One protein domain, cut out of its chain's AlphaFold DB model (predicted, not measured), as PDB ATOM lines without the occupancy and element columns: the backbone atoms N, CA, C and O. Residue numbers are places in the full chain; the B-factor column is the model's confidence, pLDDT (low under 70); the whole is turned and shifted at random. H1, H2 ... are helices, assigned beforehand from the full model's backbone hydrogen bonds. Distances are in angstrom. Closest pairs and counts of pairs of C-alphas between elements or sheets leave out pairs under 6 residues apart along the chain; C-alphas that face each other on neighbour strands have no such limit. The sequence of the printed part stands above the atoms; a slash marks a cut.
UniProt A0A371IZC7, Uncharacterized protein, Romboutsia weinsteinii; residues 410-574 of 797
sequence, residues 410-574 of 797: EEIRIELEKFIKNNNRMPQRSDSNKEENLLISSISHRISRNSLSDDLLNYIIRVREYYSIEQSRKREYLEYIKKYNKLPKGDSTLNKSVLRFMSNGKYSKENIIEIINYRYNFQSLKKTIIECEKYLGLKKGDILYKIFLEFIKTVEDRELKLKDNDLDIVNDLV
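This is residues 410 to 574 of the 797 residues of an uncharacterized protein of Romboutsia weinsteinii (UniProt A0A371IZC7). This is an elongated row of helix groups: H1, H2 and H3 at one end, H4, H5, H6 and H7 in the middle, and H8 with H9 at the other end. H3 is the narrow bridge from the first group to H4, and residues 555 to 561, of which 555 and 556 belong to H8, stick out from the rest. The printed part has 165 residues with nine named helices, H1 to H9 in chain order, and no named strand; the class is all helix. It is loose, with a radius of gyration of the C-alphas of 21.8 A, and spans 63 by 33 by 31 A.

H1, residues 410 to 423, begins with C-alpha 410 at (146.937, 163.153, 278.847). H2 is residues 434 to 448, 20.9 A long, and H3 residues 454 to 466. H4, residues 469 to 484, measures 21.9 A. H5 is residues 493 to 503, H6 509 to 520 and H7 525 to 536. H8, residues 540 to 556, measures 24.6 A. H9, residues 564 to 574, ends with C-alpha 574 at (169.800, 218.061, 270.704).

H1 touches H2 with residues 412 to 416 alone, at a steep tilt of 47 degrees; the closest C-alphas, of Ile 412 and Leu 439, are 7.0 A apart. H3 and H4 are close but not clearly touching, Glu 465 to Gln 471 being 7.0 A between C-alphas. H4 touches H5, closest at C-alphas 474 and 498, 6.4 A. H6 and H7 form a hairpin, closest at C-alphas 520 and 528, 6.1 A. H7 touches H8 at C-alphas 529 and 540, 6.6 A. H8 and H9, a hairpin, only just touch, with 3 pairs of C-alphas within 8 A, the closest those of Leu 544 and Leu 573, 7.3 A. Every O i to N i+4 pair is within hydrogen-bond range in H1 to H8; in H9, 6 of 7 are.

The farthest C-alphas, of Arg 449 and Leu 560, are 65.0 A apart. The printed part has no cut and no long link. Mean pLDDT of the printed part is 76.9; residues 539 to 574 are among those under 70.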
ATOM      1  N   GLU A 410     148.183 162.396 278.752       78.94
ATOM      2  CA  GLU A 410     146.937 163.153 278.847       78.94
ATOM      3  C   GLU A 410     146.523 163.405 280.303       78.94
ATOM      4  O   GLU A 410     146.155 164.517 280.675       78.94
ATOM      5  N   GLU A 411     146.666 162.405 281.176       82.00
ATOM      6  CA  GLU A 411     146.364 162.560 282.604       82.00
ATOM      7  C   GLU A 411     147.295 163.567 283.284       82.00
ATOM      8  O   GLU A 411     146.840 164.377 284.092       82.00
ATOM      9  N   ILE A 412     148.588 163.560 282.937       84.25
ATOM     10  CA  ILE A 412     149.546 164.548 283.448       84.25
ATOM     11  C   ILE A 412     149.155 165.952 282.989       84.25
ATOM     12  O   ILE A 412     149.206 166.883 283.793       84.25
ATOM     13  N   ARG A 413     148.758 166.108 281.721       85.50
ATOM     14  CA  ARG A 413     148.329 167.394 281.168       85.50
ATOM     15  C   ARG A 413     147.101 167.936 281.896       85.50
ATOM     16  O   ARG A 413     147.156 169.051 282.411       85.50
ATOM     17  N   ILE A 414     146.041 167.135 282.001       85.62
ATOM     18  CA  ILE A 414     144.781 167.525 282.648       85.62
ATOM     19  C   ILE A 414     145.012 167.902 284.114       85.62
ATOM     20  O   ILE A 414     144.506 168.921 284.589       85.62
ATOM     21  N   GLU A 415     145.778 167.098 284.854       86.75
ATOM     22  CA  GLU A 415     146.064 167.394 286.258       86.75
ATOM     23  C   GLU A 415     146.927 168.641 286.432       86.75
ATOM     24  O   GLU A 415     146.662 169.440 287.332       86.75
ATOM     25  N   LEU A 416     147.934 168.835 285.576       87.75
ATOM     26  CA  LEU A 416     148.778 170.024 285.600       87.75
ATOM     27  C   LEU A 416     147.959 171.283 285.300       87.75
ATOM     28  O   LEU A 416     148.027 172.245 286.065       87.75
ATOM     29  N   GLU A 417     147.132 171.263 284.254       88.38
ATOM     30  CA  GLU A 417     146.225 172.358 283.899       88.38
ATOM     31  C   GLU A 417     145.251 172.678 285.042       88.38
ATOM     32  O   GLU A 417     145.104 173.839 285.438       88.38
ATOM     33  N   LYS A 418     144.631 171.650 285.635       88.75
ATOM     34  CA  LYS A 418     143.715 171.802 286.773       88.75
ATOM     35  C   LYS A 418     144.424 172.371 288.002       88.75
ATOM     36  O   LYS A 418     143.887 173.261 288.660       88.75
ATOM     37  N   PHE A 419     145.631 171.895 288.306       88.56
ATOM     38  CA  PHE A 419     146.424 172.397 289.423       88.56
ATOM     39  C   PHE A 419     146.754 173.878 289.243       88.56
ATOM     40  O   PHE A 419     146.530 174.669 290.161       88.56
ATOM     41  N   ILE A 420     147.247 174.259 288.061       87.56
ATOM     42  CA  ILE A 420     147.604 175.644 287.738       87.56
ATOM     43  C   ILE A 420     146.377 176.542 287.840       87.56
ATOM     44  O   ILE A 420     146.452 177.591 288.474       87.56
ATOM     45  N   LYS A 421     145.242 176.117 287.273       86.62
ATOM     46  CA  LYS A 421     143.982 176.867 287.323       86.62
ATOM     47  C   LYS A 421     143.512 177.117 288.758       86.62
ATOM     48  O   LYS A 421     143.018 178.197 289.055       86.62
ATOM     49  N   ASN A 422     143.673 176.132 289.640       86.44
ATOM     50  CA  ASN A 422     143.206 176.227 291.022       86.44
ATOM     51  C   ASN A 422     144.171 176.993 291.937       86.44
ATOM     52  O   ASN A 422     143.729 177.622 292.893       86.44
ATOM     53  N   ASN A 423     145.479 176.927 291.675       82.56
ATOM     54  CA  ASN A 423     146.499 177.428 292.600       82.56
ATOM     55  C   ASN A 423     147.268 178.650 292.078       82.56
ATOM     56  O   ASN A 423     148.031 179.242 292.839       82.56
ATOM     57  N   ASN A 424     147.115 179.019 290.800       82.56
ATOM     58  CA  ASN A 424     147.860 180.096 290.133       82.56
ATOM     59  C   ASN A 424     149.383 180.008 290.352       82.56
ATOM     60  O   ASN A 424     150.065 181.018 290.532       82.56
ATOM     61  N   ARG A 425     149.925 178.785 290.373       84.56
ATOM     62  CA  ARG A 425     151.359 178.502 290.525       84.56
ATOM     63  C   ARG A 425     151.711 177.131 289.961       84.56
ATOM     64  O   ARG A 425     150.837 176.288 289.764       84.56
ATOM     65  N   MET A 426     153.009 176.887 289.777       84.75
ATOM     66  CA  MET A 426     153.522 175.548 289.478       84.75
ATOM     67  C   MET A 426     153.504 174.634 290.715       84.75
ATOM     68  O   MET A 426     153.716 175.127 291.831       84.75
ATOM     69  N   PRO A 427     153.315 173.313 290.525       84.75
ATOM     70  CA  PRO A 427     153.542 172.311 291.561       84.75
ATOM     71  C   PRO A 427     154.974 172.383 292.116       84.75
ATOM     72  O   PRO A 427     155.941 172.438 291.351       84.75
ATOM     73  N   GLN A 428     155.117 172.347 293.438       82.12
ATOM     74  CA  GLN A 428     156.372 172.319 294.189       82.12
ATOM     75  C   GLN A 428     156.374 171.168 295.203       82.12
ATOM     76  O   GLN A 428     155.329 170.766 295.711       82.12
ATOM     77  N   ARG A 429     157.558 170.611 295.492       79.19
ATOM     78  CA  ARG A 429     157.666 169.547 296.498       79.19
ATOM     79  C   ARG A 429     157.376 170.120 297.885       79.19
ATOM     80  O   ARG A 429     157.987 171.117 298.259       79.19
ATOM     81  N   SER A 430     156.481 169.483 298.635       76.75
ATOM     82  CA  SER A 430     156.163 169.865 300.017       76.75
ATOM     83  C   SER A 430     155.840 168.646 300.873       76.75
ATOM     84  O   SER A 430     155.240 167.695 300.386       76.75
ATOM     85  N   ASP A 431     156.188 168.666 302.157       68.56
ATOM     86  CA  ASP A 431     155.958 167.510 303.038       68.56
ATOM     87  C   ASP A 431     154.467 167.268 303.348       68.56
ATOM     88  O   ASP A 431     154.080 166.170 303.744       68.56
ATOM     89  N   SER A 432     153.609 168.268 303.128       71.06
ATOM     90  CA  SER A 432     152.184 168.233 303.478       71.06
ATOM     91  C   SER A 432     151.240 167.891 302.319       71.06
ATOM     92  O   SER A 432     150.117 167.462 302.583       71.06
ATOM     93  N   ASN A 433     151.654 168.032 301.051       77.81
ATOM     94  CA  ASN A 433     150.763 167.841 299.899       77.81
ATOM     95  C   ASN A 433     151.137 166.617 299.046       77.81
ATOM     96  O   ASN A 433     151.933 166.690 298.105       77.81
ATOM     97  N   LYS A 434     150.521 165.472 299.367       75.56
ATOM     98  CA  LYS A 434     150.765 164.198 298.670       75.56
ATOM     99  C   LYS A 434     150.386 164.251 297.186       75.56
ATOM    100  O   LYS A 434     151.150 163.754 296.364       75.56
ATOM    101  N   GLU A 435     149.260 164.868 296.830       73.69
ATOM    102  CA  GLU A 435     148.788 164.935 295.436       73.69
ATOM    103  C   GLU A 435     149.738 165.750 294.548       73.69
ATOM    104  O   GLU A 435     150.093 165.336 293.443       73.69
ATOM    105  N   GLU A 436     150.227 166.875 295.068       83.56
ATOM    106  CA  GLU A 436     151.186 167.738 294.381       83.56
ATOM    107  C   GLU A 436     152.536 167.037 294.154       83.56
ATOM    108  O   GLU A 436     153.087 167.065 293.048       83.56
ATOM    109  N   ASN A 437     153.041 166.323 295.165       80.12
ATOM    110  CA  ASN A 437     154.274 165.539 295.050       80.12
ATOM    111  C   ASN A 437     154.168 164.415 294.007       80.12
ATOM    112  O   ASN A 437     155.149 164.123 293.311       80.12
ATOM    113  N   LEU A 438     152.994 163.788 293.884       79.19
ATOM    114  CA  LEU A 438     152.724 162.742 292.894       79.19
ATOM    115  C   LEU A 438     152.732 163.282 291.468       79.19
ATOM    116  O   LEU A 438     153.339 162.670 290.585       79.19
ATOM    117  N   LEU A 439     152.116 164.443 291.240       83.06
ATOM    118  CA  LEU A 439     152.152 165.117 289.943       83.06
ATOM    119  C   LEU A 439     153.596 165.470 289.537       83.06
ATOM    120  O   LEU A 439     154.025 165.155 288.427       83.06
ATOM    121  N   ILE A 440     154.393 166.028 290.457       84.94
ATOM    122  CA  ILE A 440     155.806 166.372 290.196       84.94
ATOM    123  C   ILE A 440     156.642 165.136 289.891       84.94
ATOM    124  O   ILE A 440     157.477 165.157 288.982       84.94
ATOM    125  N   SER A 441     156.443 164.066 290.659       81.06
ATOM    126  CA  SER A 441     157.170 162.811 290.470       81.06
ATOM    127  C   SER A 441     156.831 162.185 289.120       81.06
ATOM    128  O   SER A 441     157.740 161.745 288.418       81.06
ATOM    129  N   SER A 442     155.560 162.244 288.710       82.25
ATOM    130  CA  SER A 442     155.093 161.753 287.407       82.25
ATOM    131  C   SER A 442     155.715 162.531 286.241       82.25
ATOM    132  O   SER A 442     156.240 161.927 285.305       82.25
ATOM    133  N   ILE A 443     155.736 163.869 286.325       84.25
ATOM    134  CA  ILE A 443     156.367 164.737 285.317       84.25
ATOM    135  C   ILE A 443     157.880 164.477 285.247       84.25
ATOM    136  O   ILE A 443     158.433 164.262 284.171       84.25
ATOM    137  N   SER A 444     158.559 164.464 286.397       84.25
ATOM    138  CA  SER A 444     160.022 164.318 286.467       84.25
ATOM    139  C   SER A 444     160.490 162.960 285.950       84.25
ATOM    140  O   SER A 444     161.484 162.876 285.231       84.25
ATOM    141  N   HIS A 445     159.755 161.897 286.284       81.06
ATOM    142  CA  HIS A 445     160.044 160.544 285.824       81.06
ATOM    143  C   HIS A 445     159.966 160.431 284.299       81.06
ATOM    144  O   HIS A 445     160.906 159.920 283.687       81.06
ATOM    145  N   ARG A 446     158.928 160.989 283.666       80.88
ATOM    146  CA  ARG A 446     158.813 160.973 282.200       80.88
ATOM    147  C   ARG A 446     159.846 161.856 281.494       80.88
ATOM    148  O   ARG A 446     160.397 161.424 280.485       80.88
ATOM    149  N   ILE A 447     160.174 163.032 282.046       83.19
ATOM    150  CA  ILE A 447     161.271 163.875 281.526       83.19
ATOM    151  C   ILE A 447     162.594 163.097 281.559       83.19
ATOM    152  O   ILE A 447     163.297 163.041 280.556       83.19
ATOM    153  N   SER A 448     162.912 162.433 282.678       80.12
ATOM    154  CA  SER A 448     164.171 161.681 282.831       80.12
ATOM    155  C   SER A 448     164.332 160.519 281.845       80.12
ATOM    156  O   SER A 448     165.450 160.096 281.566       80.12
ATOM    157  N   ARG A 449     163.218 160.000 281.317       78.88
ATOM    158  CA  ARG A 449     163.183 158.886 280.362       78.88
ATOM    159  C   ARG A 449     162.994 159.329 278.917       78.88
ATOM    160  O   ARG A 449     162.872 158.466 278.054       78.88
ATOM    161  N   ASN A 450     162.951 160.637 278.668       78.81
ATOM    162  CA  ASN A 450     162.667 161.210 277.357       78.81
ATOM    163  C   ASN A 450     161.374 160.643 276.732       78.81
ATOM    164  O   ASN A 450     161.354 160.247 275.571       78.81
ATOM    165  N   SER A 451     160.311 160.521 277.542       80.06
ATOM    166  CA  SER A 451     159.068 159.816 277.183       80.06
ATOM    167  C   SER A 451     157.821 160.717 277.180       80.06
ATOM    168  O   SER A 451     156.714 160.233 277.442       80.06
ATOM    169  N   LEU A 452     158.002 162.027 277.015       83.50
ATOM    170  CA  LEU A 452     156.926 163.005 276.801       83.50
ATOM    171  C   LEU A 452     156.928 163.403 275.327       83.50
ATOM    172  O   LEU A 452     158.007 163.471 274.740       83.50
ATOM    173  N   SER A 453     155.764 163.696 274.746       84.88
ATOM    174  CA  SER A 453     155.724 164.347 273.438       84.88
ATOM    175  C   SER A 453     156.313 165.757 273.510       84.88
ATOM    176  O   SER A 453     156.308 166.408 274.564       84.88
ATOM    177  N   ASP A 454     156.766 166.253 272.360       85.69
ATOM    178  CA  ASP A 454     157.250 167.625 272.233       85.69
ATOM    179  C   ASP A 454     156.163 168.650 272.592       85.69
ATOM    180  O   ASP A 454     156.479 169.699 273.152       85.69
ATOM    181  N   ASP A 455     154.880 168.357 272.341       87.56
ATOM    182  CA  ASP A 455     153.768 169.258 272.683       87.56
ATOM    183  C   ASP A 455     153.666 169.472 274.200       87.56
ATOM    184  O   ASP A 455     153.740 170.609 274.684       87.56
ATOM    185  N   LEU A 456     153.580 168.381 274.974       84.75
ATOM    186  CA  LEU A 456     153.464 168.483 276.428       84.75
ATOM    187  C   LEU A 456     154.761 168.988 277.069       84.75
ATOM    188  O   LEU A 456     154.712 169.761 278.030       84.75
ATOM    189  N   LEU A 457     155.925 168.603 276.543       87.19
ATOM    190  CA  LEU A 457     157.206 169.114 277.025       87.19
ATOM    191  C   LEU A 457     157.305 170.634 276.830       87.19
ATOM    192  O   LEU A 457     157.609 171.357 277.783       87.19
ATOM    193  N   ASN A 458     156.966 171.133 275.637       86.69
ATOM    194  CA  ASN A 458     156.933 172.566 275.345       86.69
ATOM    195  C   ASN A 458     155.872 173.301 276.174       86.69
ATOM    196  O   ASN A 458     156.088 174.439 276.592       86.69
ATOM    197  N   TYR A 459     154.723 172.680 276.449       87.75
ATOM    198  CA  TYR A 459     153.738 173.227 277.384       87.75
ATOM    199  C   TYR A 459     154.319 173.373 278.800       87.75
ATOM    200  O   TYR A 459     154.275 174.463 279.370       87.75
ATOM    201  N   ILE A 460     154.934 172.318 279.347       86.38
ATOM    202  CA  ILE A 460     155.546 172.339 280.686       86.38
ATOM    203  C   ILE A 460     156.643 173.406 280.773       86.38
ATOM    204  O   ILE A 460     156.712 174.115 281.779       86.38
ATOM    205  N   ILE A 461     157.483 173.542 279.743       85.00
ATOM    206  CA  ILE A 461     158.527 174.576 279.678       85.00
ATOM    207  C   ILE A 461     157.897 175.970 279.726       85.00
ATOM    208  O   ILE A 461     158.233 176.747 280.619       85.00
ATOM    209  N   ARG A 462     156.917 176.255 278.858       83.94
ATOM    210  CA  ARG A 462     156.225 177.557 278.817       83.94
ATOM    211  C   ARG A 462     155.592 177.923 280.159       83.94
ATOM    212  O   ARG A 462     155.714 179.053 280.628       83.94
ATOM    213  N   VAL A 463     154.930 176.968 280.807       83.06
ATOM    214  CA  VAL A 463     154.301 177.199 282.113       83.06
ATOM    215  C   VAL A 463     155.351 177.392 283.215       83.06
ATOM    216  O   VAL A 463     155.198 178.277 284.061       83.06
ATOM    217  N   ARG A 464     156.433 176.598 283.218       84.44
ATOM    218  CA  ARG A 464     157.551 176.764 284.162       84.44
ATOM    219  C   ARG A 464     158.188 178.139 284.036       84.44
ATOM    220  O   ARG A 464     158.455 178.768 285.055       84.44
ATOM    221  N   GLU A 465     158.394 178.608 282.812       80.44
ATOM    222  CA  GLU A 465     158.886 179.955 282.548       80.44
ATOM    223  C   GLU A 465     157.912 181.005 283.079       80.44
ATOM    224  O   GLU A 465     158.326 181.897 283.819       80.44
ATOM    225  N   TYR A 466     156.612 180.865 282.795       81.44
ATOM    226  CA  TYR A 466     155.595 181.799 283.271       81.44
ATOM    227  C   TYR A 466     155.586 181.925 284.801       81.44
ATOM    228  O   TYR A 466     155.543 183.039 285.324       81.44
ATOM    229  N   TYR A 467     155.674 180.820 285.542       82.38
ATOM    230  CA  TYR A 467     155.679 180.825 287.013       82.38
ATOM    231  C   TYR A 467     157.075 180.867 287.645       82.38
ATOM    232  O   TYR A 467     157.201 180.696 288.859       82.38
ATOM    233  N   SER A 468     158.122 181.114 286.857       83.25
ATOM    234  CA  SER A 468     159.472 181.311 287.383       83.25
ATOM    235  C   SER A 468     159.526 182.501 288.345       83.25
ATOM    236  O   SER A 468     158.736 183.449 288.251       83.25
ATOM    237  N   ILE A 469     160.477 182.464 289.280       81.69
ATOM    238  CA  ILE A 469     160.680 183.548 290.253       81.69
ATOM    239  C   ILE A 469     160.969 184.851 289.505       81.69
ATOM    240  O   ILE A 469     160.465 185.913 289.865       81.69
ATOM    241  N   GLU A 470     161.743 184.764 288.431       84.00
ATOM    242  CA  GLU A 470     162.111 185.863 287.560       84.00
ATOM    243  C   GLU A 470     160.875 186.509 286.922       84.00
ATOM    244  O   GLU A 470     160.682 187.722 287.051       84.00
ATOM    245  N   GLN A 471     159.998 185.722 286.290       84.25
ATOM    246  CA  GLN A 471     158.777 186.249 285.671       84.25
ATOM    247  C   GLN A 471     157.751 186.723 286.708       84.25
ATOM    248  O   GLN A 471     157.090 187.738 286.487       84.25
ATOM    249  N   SER A 472     157.662 186.073 287.876       85.19
ATOM    250  CA  SER A 472     156.831 186.551 288.992       85.19
ATOM    251  C   SER A 472     157.281 187.926 289.476       85.19
ATOM    252  O   SER A 472     156.476 188.853 289.537       85.19
ATOM    253  N   ARG A 473     158.585 188.107 289.729       87.50
ATOM    254  CA  ARG A 473     159.140 189.402 290.145       87.50
ATOM    255  C   ARG A 473     158.967 190.478 289.083       87.50
ATOM    256  O   ARG A 473     158.692 191.617 289.443       87.50
ATOM    257  N   LYS A 474     159.073 190.132 287.795       90.94
ATOM    258  CA  LYS A 474     158.755 191.056 286.697       90.94
ATOM    259  C   LYS A 474     157.293 191.500 286.768       90.94
ATOM    260  O   LYS A 474     157.032 192.698 286.735       90.94
ATOM    261  N   ARG A 475     156.341 190.569 286.898       89.50
ATOM    262  CA  ARG A 475     154.909 190.903 287.006       89.50
ATOM    263  C   ARG A 475     154.613 191.766 288.224       89.50
ATOM    264  O   ARG A 475     154.033 192.830 288.057       89.50
ATOM    265  N   GLU A 476     155.088 191.372 289.406       88.94
ATOM    266  CA  GLU A 476     154.959 192.161 290.640       88.94
ATOM    267  C   GLU A 476     155.515 193.582 290.461       88.94
ATOM    268  O   GLU A 476     154.924 194.559 290.918       88.94
ATOM    269  N   TYR A 477     156.649 193.712 289.767       91.56
ATOM    270  CA  TYR A 477     157.286 194.993 289.479       91.56
ATOM    271  C   TYR A 477     156.442 195.868 288.545       91.56
ATOM    272  O   TYR A 477     156.223 197.045 288.834       91.56
ATOM    273  N   LEU A 478     155.929 195.299 287.453       89.56
ATOM    274  CA  LEU A 478     155.076 196.014 286.503       89.56
ATOM    275  C   LEU A 478     153.710 196.369 287.110       89.56
ATOM    276  O   LEU A 478     153.230 197.485 286.922       89.56
ATOM    277  N   GLU A 479     153.100 195.467 287.880       90.44
ATOM    278  CA  GLU A 479     151.864 195.731 288.623       90.44
ATOM    279  C   GLU A 479     152.054 196.821 289.673       90.44
ATOM    280  O   GLU A 479     151.194 197.690 289.805       90.44
ATOM    281  N   TYR A 480     153.190 196.836 290.377       91.69
ATOM    282  CA  TYR A 480     153.518 197.919 291.300       91.69
ATOM    283  C   TYR A 480     153.536 199.267 290.576       91.69
ATOM    284  O   TYR A 480     152.911 200.222 291.042       91.69
ATOM    285  N   ILE A 481     154.215 199.349 289.427       88.75
ATOM    286  CA  ILE A 481     154.283 200.584 288.636       88.75
ATOM    287  C   ILE A 481     152.884 201.006 288.183       88.75
ATOM    288  O   ILE A 481     152.518 202.161 288.381       88.75
ATOM    289  N   LYS A 482     152.078 200.078 287.650       87.50
ATOM    290  CA  LYS A 482     150.696 200.357 287.223       87.50
ATOM    291  C   LYS A 482     149.815 200.834 288.379       87.50
ATOM    292  O   LYS A 482     149.076 201.799 288.229       87.50
ATOM    293  N   LYS A 483     149.901 200.177 289.539       90.50
ATOM    294  CA  LYS A 483     149.053 200.453 290.707       90.50
ATOM    295  C   LYS A 483     149.419 201.755 291.414       90.50
ATOM    296  O   LYS A 483     148.533 202.474 291.863       90.50
ATOM    297  N   TYR A 484     150.710 202.043 291.556       87.50
ATOM    298  CA  TYR A 484     151.193 203.177 292.350       87.50
ATOM    299  C   TYR A 484     151.696 204.353 291.509       87.50
ATOM    300  O   TYR A 484     152.079 205.372 292.087       87.50
ATOM    301  N   ASN A 485     151.707 204.212 290.179       86.38
ATOM    302  CA  ASN A 485     152.188 205.198 289.210       86.38
ATOM    303  C   ASN A 485     153.565 205.783 289.580       86.38
ATOM    304  O   ASN A 485     153.786 206.993 289.533       86.38
ATOM    305  N   LYS A 486     154.470 204.917 290.051       87.06
ATOM    306  CA  LYS A 486     155.842 205.253 290.451       87.06
ATOM    307  C   LYS A 486     156.719 204.005 290.479       87.06
ATOM    308  O   LYS A 486     156.217 202.893 290.649       87.06
ATOM    309  N   LEU A 487     158.036 204.191 290.409       87.38
ATOM    310  CA  LEU A 487     158.987 203.092 290.596       87.38
ATOM    311  C   LEU A 487     159.017 202.619 292.055       87.38
ATOM    312  O   LEU A 487     158.906 203.446 292.969       87.38
ATOM    313  N   PRO A 488     159.221 201.313 292.311       88.12
ATOM    314  CA  PRO A 488     159.514 200.850 293.658       88.12
ATOM    315  C   PRO A 488     160.800 201.509 294.172       88.12
ATOM    316  O   PRO A 488     161.722 201.781 293.397       88.12
ATOM    317  N   LYS A 489     160.877 201.765 295.485       84.75
ATOM    318  CA  LYS A 489     162.054 202.404 296.093       84.75
ATOM    319  C   LYS A 489     163.336 201.643 295.734       84.75
ATOM    320  O   LYS A 489     163.327 200.413 295.645       84.75
ATOM    321  N   GLY A 490     164.435 202.373 295.542       73.75
ATOM    322  CA  GLY A 490     165.699 201.816 295.048       73.75
ATOM    323  C   GLY A 490     166.250 200.666 295.900       73.75
ATOM    324  O   GLY A 490     166.795 199.704 295.363       73.75
ATOM    325  N   ASP A 491     166.038 200.739 297.211       71.06
ATOM    326  CA  ASP A 491     166.441 199.775 298.232       71.06
ATOM    327  C   ASP A 491     165.467 198.601 298.422       71.06
ATOM    328  O   ASP A 491     165.835 197.618 299.078       71.06
ATOM    329  N   SER A 492     164.269 198.667 297.834       85.31
ATOM    330  CA  SER A 492     163.261 197.614 297.949       85.31
ATOM    331  C   SER A 492     163.755 196.288 297.368       85.31
ATOM    332  O   SER A 492     164.443 196.233 296.343       85.31
ATOM    333  N   THR A 493     163.358 195.196 298.017       85.50
ATOM    334  CA  THR A 493     163.642 193.821 297.582       85.50
ATOM    335  C   THR A 493     163.151 193.559 296.159       85.50
ATOM    336  O   THR A 493     163.854 192.909 295.385       85.50
ATOM    337  N   LEU A 494     161.997 194.118 295.782       88.12
ATOM    338  CA  LEU A 494     161.414 193.989 294.447       88.12
ATOM    339  C   LEU A 494     162.280 194.658 293.363       88.12
ATOM    340  O   LEU A 494     162.647 194.005 292.388       88.12
ATOM    341  N   ASN A 495     162.686 195.921 293.554       88.88
ATOM    342  CA  ASN A 495     163.538 196.628 292.587       88.88
ATOM    343  C   ASN A 495     164.937 196.000 292.480       88.88
ATOM    344  O   ASN A 495     165.445 195.814 291.377       88.88
ATOM    345  N   LYS A 496     165.541 195.612 293.613       89.81
ATOM    346  CA  LYS A 496     166.838 194.915 293.630       89.81
ATOM    347  C   LYS A 496     166.786 193.587 292.875       89.81
ATOM    348  O   LYS A 496     167.709 193.289 292.122       89.81
ATOM    349  N   SER A 497     165.715 192.811 293.052       90.81
ATOM    350  CA  SER A 497     165.561 191.506 292.397       90.81
ATOM    351  C   SER A 497     165.475 191.644 290.878       90.81
ATOM    352  O   SER A 497     166.233 190.987 290.170       90.81
ATOM    353  N   VAL A 498     164.628 192.550 290.376       90.69
ATOM    354  CA  VAL A 498     164.465 192.771 288.929       90.69
ATOM    355  C   VAL A 498     165.762 193.262 288.285       90.69
ATOM    356  O   VAL A 498     166.210 192.681 287.298       90.69
ATOM    357  N   LEU A 499     166.434 194.257 288.875       89.94
ATOM    358  CA  LEU A 499     167.709 194.761 288.345       89.94
ATOM    359  C   LEU A 499     168.821 193.703 288.386       89.94
ATOM    360  O   LEU A 499     169.651 193.636 287.474       89.94
ATOM    361  N   ARG A 500     168.845 192.854 289.421       90.31
ATOM    362  CA  ARG A 500     169.776 191.722 289.508       90.31
ATOM    363  C   ARG A 500     169.505 190.696 288.410       90.31
ATOM    364  O   ARG A 500     170.453 190.240 287.781       90.31
ATOM    365  N   PHE A 501     168.243 190.360 288.146       91.50
ATOM    366  CA  PHE A 501     167.875 189.431 287.075       91.50
ATOM    367  C   PHE A 501     168.201 189.976 285.680       91.50
ATOM    368  O   PHE A 501     168.719 189.222 284.858       91.50
ATOM    369  N   MET A 502     168.016 191.280 285.441       88.88
ATOM    370  CA  MET A 502     168.494 191.940 284.217       88.88
ATOM    371  C   MET A 502     170.023 191.842 284.086       88.88
ATOM    372  O   MET A 502     170.530 191.500 283.026       88.88
ATOM    373  N   SER A 503     170.760 192.083 285.178       86.88
ATOM    374  CA  SER A 503     172.236 192.050 285.177       86.88
ATOM    375  C   SER A 503     172.803 190.643 284.968       86.88
ATOM    376  O   SER A 503     173.830 190.482 284.323       86.88
ATOM    377  N   ASN A 504     172.130 189.621 285.497       87.31
ATOM    378  CA  ASN A 504     172.568 188.227 285.423       87.31
ATOM    379  C   ASN A 504     172.081 187.501 284.153       87.31
ATOM    380  O   ASN A 504     172.157 186.274 284.101       87.31
ATOM    381  N   GLY A 505     171.515 188.221 283.175       83.88
ATOM    382  CA  GLY A 505     171.013 187.632 281.930       83.88
ATOM    383  C   GLY A 505     169.844 186.662 282.127       83.88
ATOM    384  O   GLY A 505     169.672 185.734 281.345       83.88
ATOM    385  N   LYS A 506     169.058 186.829 283.199       86.44
ATOM    386  CA  LYS A 506     167.915 185.953 283.504       86.44
ATOM    387  C   LYS A 506     166.630 186.345 282.770       86.44
ATOM    388  O   LYS A 506     165.695 185.553 282.719       86.44
ATOM    389  N   TYR A 507     166.581 187.549 282.208       86.38
ATOM    390  CA  TYR A 507     165.497 188.005 281.343       86.38
ATOM    391  C   TYR A 507     165.929 187.975 279.879       86.38
ATOM    392  O   TYR A 507     167.068 188.314 279.562       86.38
ATOM    393  N   SER A 508     164.999 187.621 278.988       83.81
ATOM    394  CA  SER A 508     165.190 187.806 277.544       83.81
ATOM    395  C   SER A 508     165.301 189.294 277.182       83.81
ATOM    396  O   SER A 508     164.914 190.167 277.968       83.81
ATOM    397  N   LYS A 509     165.789 189.597 275.974       79.88
ATOM    398  CA  LYS A 509     165.919 190.980 275.489       79.88
ATOM    399  C   LYS A 509     164.576 191.713 275.487       79.88
ATOM    400  O   LYS A 509     164.506 192.858 275.918       79.88
ATOM    401  N   GLU A 510     163.503 191.037 275.092       82.19
ATOM    402  CA  GLU A 510     162.139 191.580 275.043       82.19
ATOM    403  C   GLU A 510     161.644 191.947 276.446       82.19
ATOM    404  O   GLU A 510     161.087 193.022 276.659       82.19
ATOM    405  N   ASN A 511     161.916 191.085 277.431       84.56
ATOM    406  CA  ASN A 511     161.567 191.335 278.827       84.56
ATOM    407  C   ASN A 511     162.322 192.546 279.398       84.56
ATOM    408  O   ASN A 511     161.740 193.339 280.137       84.56
ATOM    409  N   ILE A 512     163.605 192.692 279.054       84.19
ATOM    410  CA  ILE A 512     164.432 193.839 279.452       84.19
ATOM    411  C   ILE A 512     163.887 195.128 278.827       84.19
ATOM    412  O   ILE A 512     163.717 196.113 279.545       84.19
ATOM    413  N   ILE A 513     163.561 195.109 277.530       81.81
ATOM    414  CA  ILE A 513     162.965 196.248 276.815       81.81
ATOM    415  C   ILE A 513     161.656 196.673 277.481       81.81
ATOM    416  O   ILE A 513     161.474 197.850 277.779       81.81
ATOM    417  N   GLU A 514     160.764 195.726 277.779       85.19
ATOM    418  CA  GLU A 514     159.497 196.037 278.439       85.19
ATOM    419  C   GLU A 514     159.719 196.708 279.803       85.19
ATOM    420  O   GLU A 514     159.129 197.750 280.084       85.19
ATOM    421  N   ILE A 515     160.613 196.167 280.638       86.00
ATOM    422  CA  ILE A 515     160.933 196.759 281.947       86.00
ATOM    423  C   ILE A 515     161.484 198.183 281.783       86.00
ATOM    424  O   ILE A 515     161.064 199.085 282.512       86.00
ATOM    425  N   ILE A 516     162.400 198.401 280.835       83.44
ATOM    426  CA  ILE A 516     162.987 199.720 280.560       83.44
ATOM    427  C   ILE A 516     161.913 200.711 280.091       83.44
ATOM    428  O   ILE A 516     161.875 201.830 280.599       83.44
ATOM    429  N   ASN A 517     160.991 200.298 279.219       79.56
ATOM    430  CA  ASN A 517     159.899 201.149 278.733       79.56
ATOM    431  C   ASN A 517     158.981 201.617 279.869       79.56
ATOM    432  O   ASN A 517     158.606 202.786 279.930       79.56
ATOM    433  N   TYR A 518     158.662 200.740 280.826       82.38
ATOM    434  CA  TYR A 518     157.916 201.156 282.017       82.38
ATOM    435  C   TYR A 518     158.730 202.093 282.915       82.38
ATOM    436  O   TYR A 518     158.161 203.005 283.517       82.38
ATOM    437  N   ARG A 519     160.050 201.895 283.014       84.12
ATOM    438  CA  ARG A 519     160.934 202.736 283.836       84.12
ATOM    439  C   ARG A 519     161.172 204.119 283.253       84.12
ATOM    440  O   ARG A 519     161.268 205.071 284.027       84.12
ATOM    441  N   TYR A 520     161.226 204.229 281.927       76.81
ATOM    442  CA  TYR A 520     161.459 205.467 281.183       76.81
ATOM    443  C   TYR A 520     160.552 206.613 281.650       76.81
ATOM    444  O   TYR A 520     161.036 207.712 281.895       76.81
ATOM    445  N   ASN A 521     159.274 206.330 281.906       73.62
ATOM    446  CA  ASN A 521     158.290 207.329 282.346       73.62
ATOM    447  C   ASN A 521     158.574 207.955 283.726       73.62
ATOM    448  O   ASN A 521     157.936 208.937 284.099       73.62
ATOM    449  N   PHE A 522     159.495 207.387 284.509       79.25
ATOM    450  CA  PHE A 522     159.733 207.763 285.907       79.25
ATOM    451  C   PHE A 522     161.212 208.010 286.233       79.25
ATOM    452  O   PHE A 522     161.568 208.155 287.406       79.25
ATOM    453  N   GLN A 523     162.090 208.033 285.229       77.31
ATOM    454  CA  GLN A 523     163.515 208.303 285.410       77.31
ATOM    455  C   GLN A 523     164.059 209.227 284.320       77.31
ATOM    456  O   GLN A 523     163.437 209.413 283.282       77.31
ATOM    457  N   SER A 524     165.227 209.829 284.559       70.12
ATOM    458  CA  SER A 524     165.838 210.721 283.573       70.12
ATOM    459  C   SER A 524     166.295 209.958 282.330       70.12
ATOM    460  O   SER A 524     166.742 208.811 282.418       70.12
ATOM    461  N   LEU A 525     166.270 210.637 281.183       62.72
ATOM    462  CA  LEU A 525     166.748 210.102 279.910       62.72
ATOM    463  C   LEU A 525     168.179 209.550 280.020       62.72
ATOM    464  O   LEU A 525     168.450 208.433 279.588       62.72
ATOM    465  N   LYS A 526     169.065 210.280 280.712       65.25
ATOM    466  CA  LYS A 526     170.440 209.847 281.003       65.25
ATOM    467  C   LYS A 526     170.492 208.474 281.683       65.25
ATOM    468  O   LYS A 526     171.337 207.655 281.344       65.25
ATOM    469  N   LYS A 527     169.595 208.206 282.638       72.88
ATOM    470  CA  LYS A 527     169.552 206.926 283.356       72.88
ATOM    471  C   LYS A 527     169.008 205.795 282.483       72.88
ATOM    472  O   LYS A 527     169.539 204.692 282.543       72.88
ATOM    473  N   THR A 528     168.009 206.076 281.650       75.62
ATOM    474  CA  THR A 528     167.478 205.110 280.675       75.62
ATOM    475  C   THR A 528     168.538 204.709 279.647       75.62
ATOM    476  O   THR A 528     168.688 203.523 279.377       75.62
ATOM    477  N   ILE A 529     169.332 205.661 279.144       68.88
ATOM    478  CA  ILE A 529     170.448 205.383 278.224       68.88
ATOM    479  C   ILE A 529     171.470 204.449 278.879       68.88
ATOM    480  O   ILE A 529     171.792 203.417 278.301       68.88
ATOM    481  N   ILE A 530     171.892 204.747 280.115       76.94
ATOM    482  CA  ILE A 530     172.819 203.890 280.875       76.94
ATOM    483  C   ILE A 530     172.256 202.469 281.036       76.94
ATOM    484  O   ILE A 530     172.996 201.493 280.942       76.94
ATOM    485  N   GLU A 531     170.951 202.324 281.289       81.94
ATOM    486  CA  GLU A 531     170.305 201.011 281.402       81.94
ATOM    487  C   GLU A 531     170.261 200.268 280.054       81.94
ATOM    488  O   GLU A 531     170.542 199.070 280.022       81.94
ATOM    489  N   CYS A 532     169.981 200.955 278.943       78.69
ATOM    490  CA  CYS A 532     170.014 200.376 277.597       78.69
ATOM    491  C   CYS A 532     171.428 199.935 277.184       78.69
ATOM    492  O   CYS A 532     171.594 198.829 276.668       78.69
ATOM    493  N   GLU A 533     172.451 200.745 277.450       79.25
ATOM    494  CA  GLU A 533     173.852 200.373 277.209       79.25
ATOM    495  C   GLU A 533     174.238 199.154 278.053       79.25
ATOM    496  O   GLU A 533     174.741 198.157 277.536       79.25
ATOM    497  N   LYS A 534     173.926 199.195 279.353       83.56
ATOM    498  CA  LYS A 534     174.299 198.152 280.312       83.56
ATOM    499  C   LYS A 534     173.603 196.814 280.063       83.56
ATOM    500  O   LYS A 534     174.231 195.773 280.242       83.56
ATOM    501  N   TYR A 535     172.311 196.823 279.735       84.06
ATOM    502  CA  TYR A 535     171.493 195.605 279.687       84.06
ATOM    503  C   TYR A 535     171.177 195.115 278.273       84.06
ATOM    504  O   TYR A 535     170.906 193.929 278.103       84.06
ATOM    505  N   LEU A 536     171.208 195.992 277.264       80.94
ATOM    506  CA  LEU A 536     170.923 195.634 275.869       80.94
ATOM    507  C   LEU A 536     172.155 195.739 274.960       80.94
ATOM    508  O   LEU A 536     172.094 195.253 273.830       80.94
ATOM    509  N   GLY A 537     173.258 196.337 275.429       77.31
ATOM    510  CA  GLY A 537     174.478 196.523 274.635       77.31
ATOM    511  C   GLY A 537     174.300 197.486 273.458       77.31
ATOM    512  O   GLY A 537     175.050 197.415 272.488       77.31
ATOM    513  N   LEU A 538     173.278 198.345 273.507       75.06
ATOM    514  CA  LEU A 538     173.010 199.344 272.473       75.06
ATOM    515  C   LEU A 538     173.995 200.508 272.605       75.06
ATOM    516  O   LEU A 538     174.312 200.903 273.723       75.06
ATOM    517  N   LYS A 539     174.457 201.082 271.489       69.56
ATOM    518  CA  LYS A 539     175.299 202.287 271.521       69.56
ATOM    519  C   LYS A 539     174.452 203.514 271.872       69.56
ATOM    520  O   LYS A 539     173.314 203.624 271.413       69.56
ATOM    521  N   LYS A 540     175.022 204.469 272.623       62.38
ATOM    522  CA  LYS A 540     174.385 205.753 272.989       62.38
ATOM    523  C   LYS A 540     173.682 206.431 271.803       62.38
ATOM    524  O   LYS A 540     172.528 206.828 271.938       62.38
ATOM    525  N   GLY A 541     174.348 206.500 270.645       56.94
ATOM    526  CA  GLY A 541     173.810 207.100 269.416       56.94
ATOM    527  C   GLY A 541     172.534 206.422 268.898       56.94
ATOM    528  O   GLY A 541     171.547 207.103 268.640       56.94
ATOM    529  N   ASP A 542     172.499 205.087 268.853       63.81
ATOM    530  CA  ASP A 542     171.341 204.322 268.355       63.81
ATOM    531  C   ASP A 542     170.103 204.495 269.251       63.81
ATOM    532  O   ASP A 542     168.964 204.517 268.780       63.81
ATOM    533  N   ILE A 543     170.323 204.621 270.566       63.56
ATOM    534  CA  ILE A 543     169.260 204.850 271.553       63.56
ATOM    535  C   ILE A 543     168.682 206.259 271.381       63.56
ATOM    536  O   ILE A 543     167.463 206.421 271.323       63.56
ATOM    537  N   LEU A 544     169.553 207.269 271.279       60.22
ATOM    538  CA  LEU A 544     169.156 208.665 271.084       60.22
ATOM    539  C   LEU A 544     168.405 208.850 269.759       60.22
ATOM    540  O   LEU A 544     167.371 209.517 269.742       60.22
ATOM    541  N   TYR A 545     168.857 208.193 268.688       59.75
ATOM    542  CA  TYR A 545     168.203 208.198 267.377       59.75
ATOM    543  C   TYR A 545     166.777 207.629 267.429       59.75
ATOM    544  O   TYR A 545     165.841 208.256 266.934       59.75
ATOM    545  N   LYS A 546     166.566 206.482 268.093       64.56
ATOM    546  CA  LYS A 546     165.222 205.889 268.240       64.56
ATOM    547  C   LYS A 546     164.268 206.764 269.052       64.56
ATOM    548  O   LYS A 546     163.117 206.927 268.656       64.56
ATOM    549  N   ILE A 547     164.746 207.343 270.154       62.88
ATOM    550  CA  ILE A 547     163.947 208.240 271.005       62.88
ATOM    551  C   ILE A 547     163.570 209.515 270.238       62.88
ATOM    552  O   ILE A 547     162.433 209.977 270.322       62.88
ATOM    553  N   PHE A 548     164.499 210.054 269.446       58.81
ATOM    554  CA  PHE A 548     164.252 211.206 268.584       58.81
ATOM    555  C   PHE A 548     163.214 210.900 267.489       58.81
ATOM    556  O   PHE A 548     162.290 211.685 267.299       58.81
ATOM    557  N   LEU A 549     163.292 209.742 266.823       59.00
ATOM    558  CA  LEU A 549     162.309 209.338 265.807       59.00
ATOM    559  C   LEU A 549     160.897 209.122 266.368       59.00
ATOM    560  O   LEU A 549     159.924 209.530 265.734       59.00
ATOM    561  N   GLU A 550     160.755 208.492 267.539       60.44
ATOM    562  CA  GLU A 550     159.445 208.366 268.196       60.44
ATOM    563  C   GLU A 550     158.873 209.737 268.568       60.44
ATOM    564  O   GLU A 550     157.681 209.981 268.376       60.44
ATOM    565  N   PHE A 551     159.718 210.660 269.037       57.97
ATOM    566  CA  PHE A 551     159.307 212.030 269.316       57.97
ATOM    567  C   PHE A 551     158.814 212.749 268.052       57.97
ATOM    568  O   PHE A 551     157.718 213.304 268.073       57.97
ATOM    569  N   ILE A 552     159.563 212.682 266.945       54.62
ATOM    570  CA  ILE A 552     159.178 213.296 265.663       54.62
ATOM    571  C   ILE A 552     157.840 212.740 265.168       54.62
ATOM    572  O   ILE A 552     156.943 213.527 264.883       54.62
ATOM    573  N   LYS A 553     157.645 211.415 265.186       55.03
ATOM    574  CA  LYS A 553     156.351 210.797 264.835       55.03
ATOM    575  C   LYS A 553     155.203 211.307 265.705       55.03
ATOM    576  O   LYS A 553     154.113 211.565 265.214       55.03
ATOM    577  N   THR A 554     155.453 211.503 267.000       53.25
ATOM    578  CA  THR A 554     154.442 212.020 267.938       53.25
ATOM    579  C   THR A 554     154.095 213.494 267.675       53.25
ATOM    580  O   THR A 554     152.996 213.933 268.023       53.25
ATOM    581  N   VAL A 555     155.025 214.261 267.098       51.12
ATOM    582  CA  VAL A 555     154.844 215.668 266.713       51.12
ATOM    583  C   VAL A 555     154.191 215.801 265.336       51.12
ATOM    584  O   VAL A 555     153.348 216.674 265.173       51.12
ATOM    585  N   GLU A 556     154.513 214.930 264.377       49.56
ATOM    586  CA  GLU A 556     153.875 214.899 263.050       49.56
ATOM    587  C   GLU A 556     152.412 214.428 263.117       49.56
ATOM    588  O   GLU A 556     151.552 215.023 262.473       49.56
ATOM    589  N   ASP A 557     152.092 213.443 263.966       48.22
ATOM    590  CA  ASP A 557     150.715 212.944 264.150       48.22
ATOM    591  C   ASP A 557     149.810 213.895 264.961       48.22
ATOM    592  O   ASP A 557     148.605 213.667 265.100       48.22
ATOM    593  N   ARG A 558     150.369 214.956 265.550       45.00
ATOM    594  CA  ARG A 558     149.624 215.920 266.364       45.00
ATOM    595  C   ARG A 558     149.870 217.318 265.836       45.00
ATOM    596  O   ARG A 558     150.869 217.939 266.189       45.00
ATOM    597  N   GLU A 559     148.900 217.875 265.117       44.00
ATOM    598  CA  GLU A 559     148.809 219.326 264.950       44.00
ATOM    599  C   GLU A 559     148.751 220.000 266.338       44.00
ATOM    600  O   GLU A 559     147.707 220.116 266.977       44.00
ATOM    601  N   LEU A 560     149.930 220.395 266.824       48.16
ATOM    602  CA  LEU A 560     150.229 221.314 267.921       48.16
ATOM    603  C   LEU A 560     149.503 221.106 269.266       48.16
ATOM    604  O   LEU A 560     148.412 221.619 269.507       48.16
ATOM    605  N   LYS A 561     150.242 220.526 270.228       42.28
ATOM    606  CA  LYS A 561     150.313 220.953 271.648       42.28
ATOM    607  C   LYS A 561     151.470 220.230 272.357       42.28
ATOM    608  O   LYS A 561     151.264 219.257 273.080       42.28
ATOM    609  N   LEU A 562     152.694 220.711 272.142       43.84
ATOM    610  CA  LEU A 562     153.852 220.321 272.954       43.84
ATOM    611  C   LEU A 562     153.681 220.878 274.377       43.84
ATOM    612  O   LEU A 562     153.309 222.043 274.541       43.84
ATOM    613  N   LYS A 563     153.916 220.065 275.413       46.41
ATOM    614  CA  LYS A 563     153.983 220.561 276.798       46.41
ATOM    615  C   LYS A 563     155.356 221.196 277.029       46.41
ATOM    616  O   LYS A 563     156.338 220.776 276.427       46.41
ATOM    617  N   ASP A 564     155.454 222.157 277.951       46.16
ATOM    618  CA  ASP A 564     156.718 222.857 278.250       46.16
ATOM    619  C   ASP A 564     157.884 221.902 278.601       46.16
ATOM    620  O   ASP A 564     159.032 222.197 278.278       46.16
ATOM    621  N   ASN A 565     157.589 220.735 279.193       48.62
ATOM    622  CA  ASN A 565     158.581 219.699 279.515       48.62
ATOM    623  C   ASN A 565     159.096 218.925 278.290       48.62
ATOM    624  O   ASN A 565     160.217 218.422 278.324       48.62
ATOM    625  N   ASP A 566     158.302 218.815 277.224       49.59
ATOM    626  CA  ASP A 566     158.677 218.062 276.023       49.59
ATOM    627  C   ASP A 566     159.784 218.810 275.259       49.59
ATOM    628  O   ASP A 566     160.721 218.205 274.746       49.59
ATOM    629  N   LEU A 567     159.734 220.147 275.271       53.12
ATOM    630  CA  LEU A 567     160.733 221.006 274.634       53.12
ATOM    631  C   LEU A 567     162.087 220.979 275.360       53.12
ATOM    632  O   LEU A 567     163.132 221.071 274.721       53.12
ATOM    633  N   ASP A 568     162.078 220.852 276.688       54.50
ATOM    634  CA  ASP A 568     163.305 220.764 277.488       54.50
ATOM    635  C   ASP A 568     164.011 219.418 277.259       54.50
ATOM    636  O   ASP A 568     165.228 219.390 277.093       54.50
ATOM    637  N   ILE A 569     163.247 218.327 277.109       54.59
ATOM    638  CA  ILE A 569     163.770 217.009 276.720       54.59
ATOM    639  C   ILE A 569     164.406 217.060 275.325       54.59
ATOM    640  O   ILE A 569     165.514 216.560 275.150       54.59
ATOM    641  N   VAL A 570     163.751 217.702 274.349       55.44
ATOM    642  CA  VAL A 570     164.299 217.880 272.990       55.44
ATOM    643  C   VAL A 570     165.557 218.737 273.003       55.44
ATOM    644  O   VAL A 570     166.534 218.391 272.350       55.44
ATOM    645  N   ASN A 571     165.569 219.837 273.755       58.44
ATOM    646  CA  ASN A 571     166.741 220.704 273.856       58.44
ATOM    647  C   ASN A 571     167.930 219.987 274.507       58.44
ATOM    648  O   ASN A 571     169.063 220.198 274.083       58.44
ATOM    649  N   ASP A 572     167.690 219.134 275.503       57.22
ATOM    650  CA  ASP A 572     168.738 218.327 276.131       57.22
ATOM    651  C   ASP A 572     169.230 217.206 275.201       57.22
ATOM    652  O   ASP A 572     170.437 216.994 275.093       57.22
ATOM    653  N   LEU A 573     168.321 216.549 274.465       56.50
ATOM    654  CA  LEU A 573     168.647 215.584 273.406       56.50
ATOM    655  C   LEU A 573     169.520 216.222 272.324       56.50
ATOM    656  O   LEU A 573     170.596 215.721 272.026       56.50
ATOM    657  N   VAL A 574     169.094 217.358 271.778       59.50
ATOM    658  CA  VAL A 574     169.800 218.061 270.704       59.50
ATOM    659  C   VAL A 574     171.146 218.609 271.191       59.50
ATOM    660  O   VAL A 574     172.125 218.515 270.464       59.50
TER     661      VAL A 574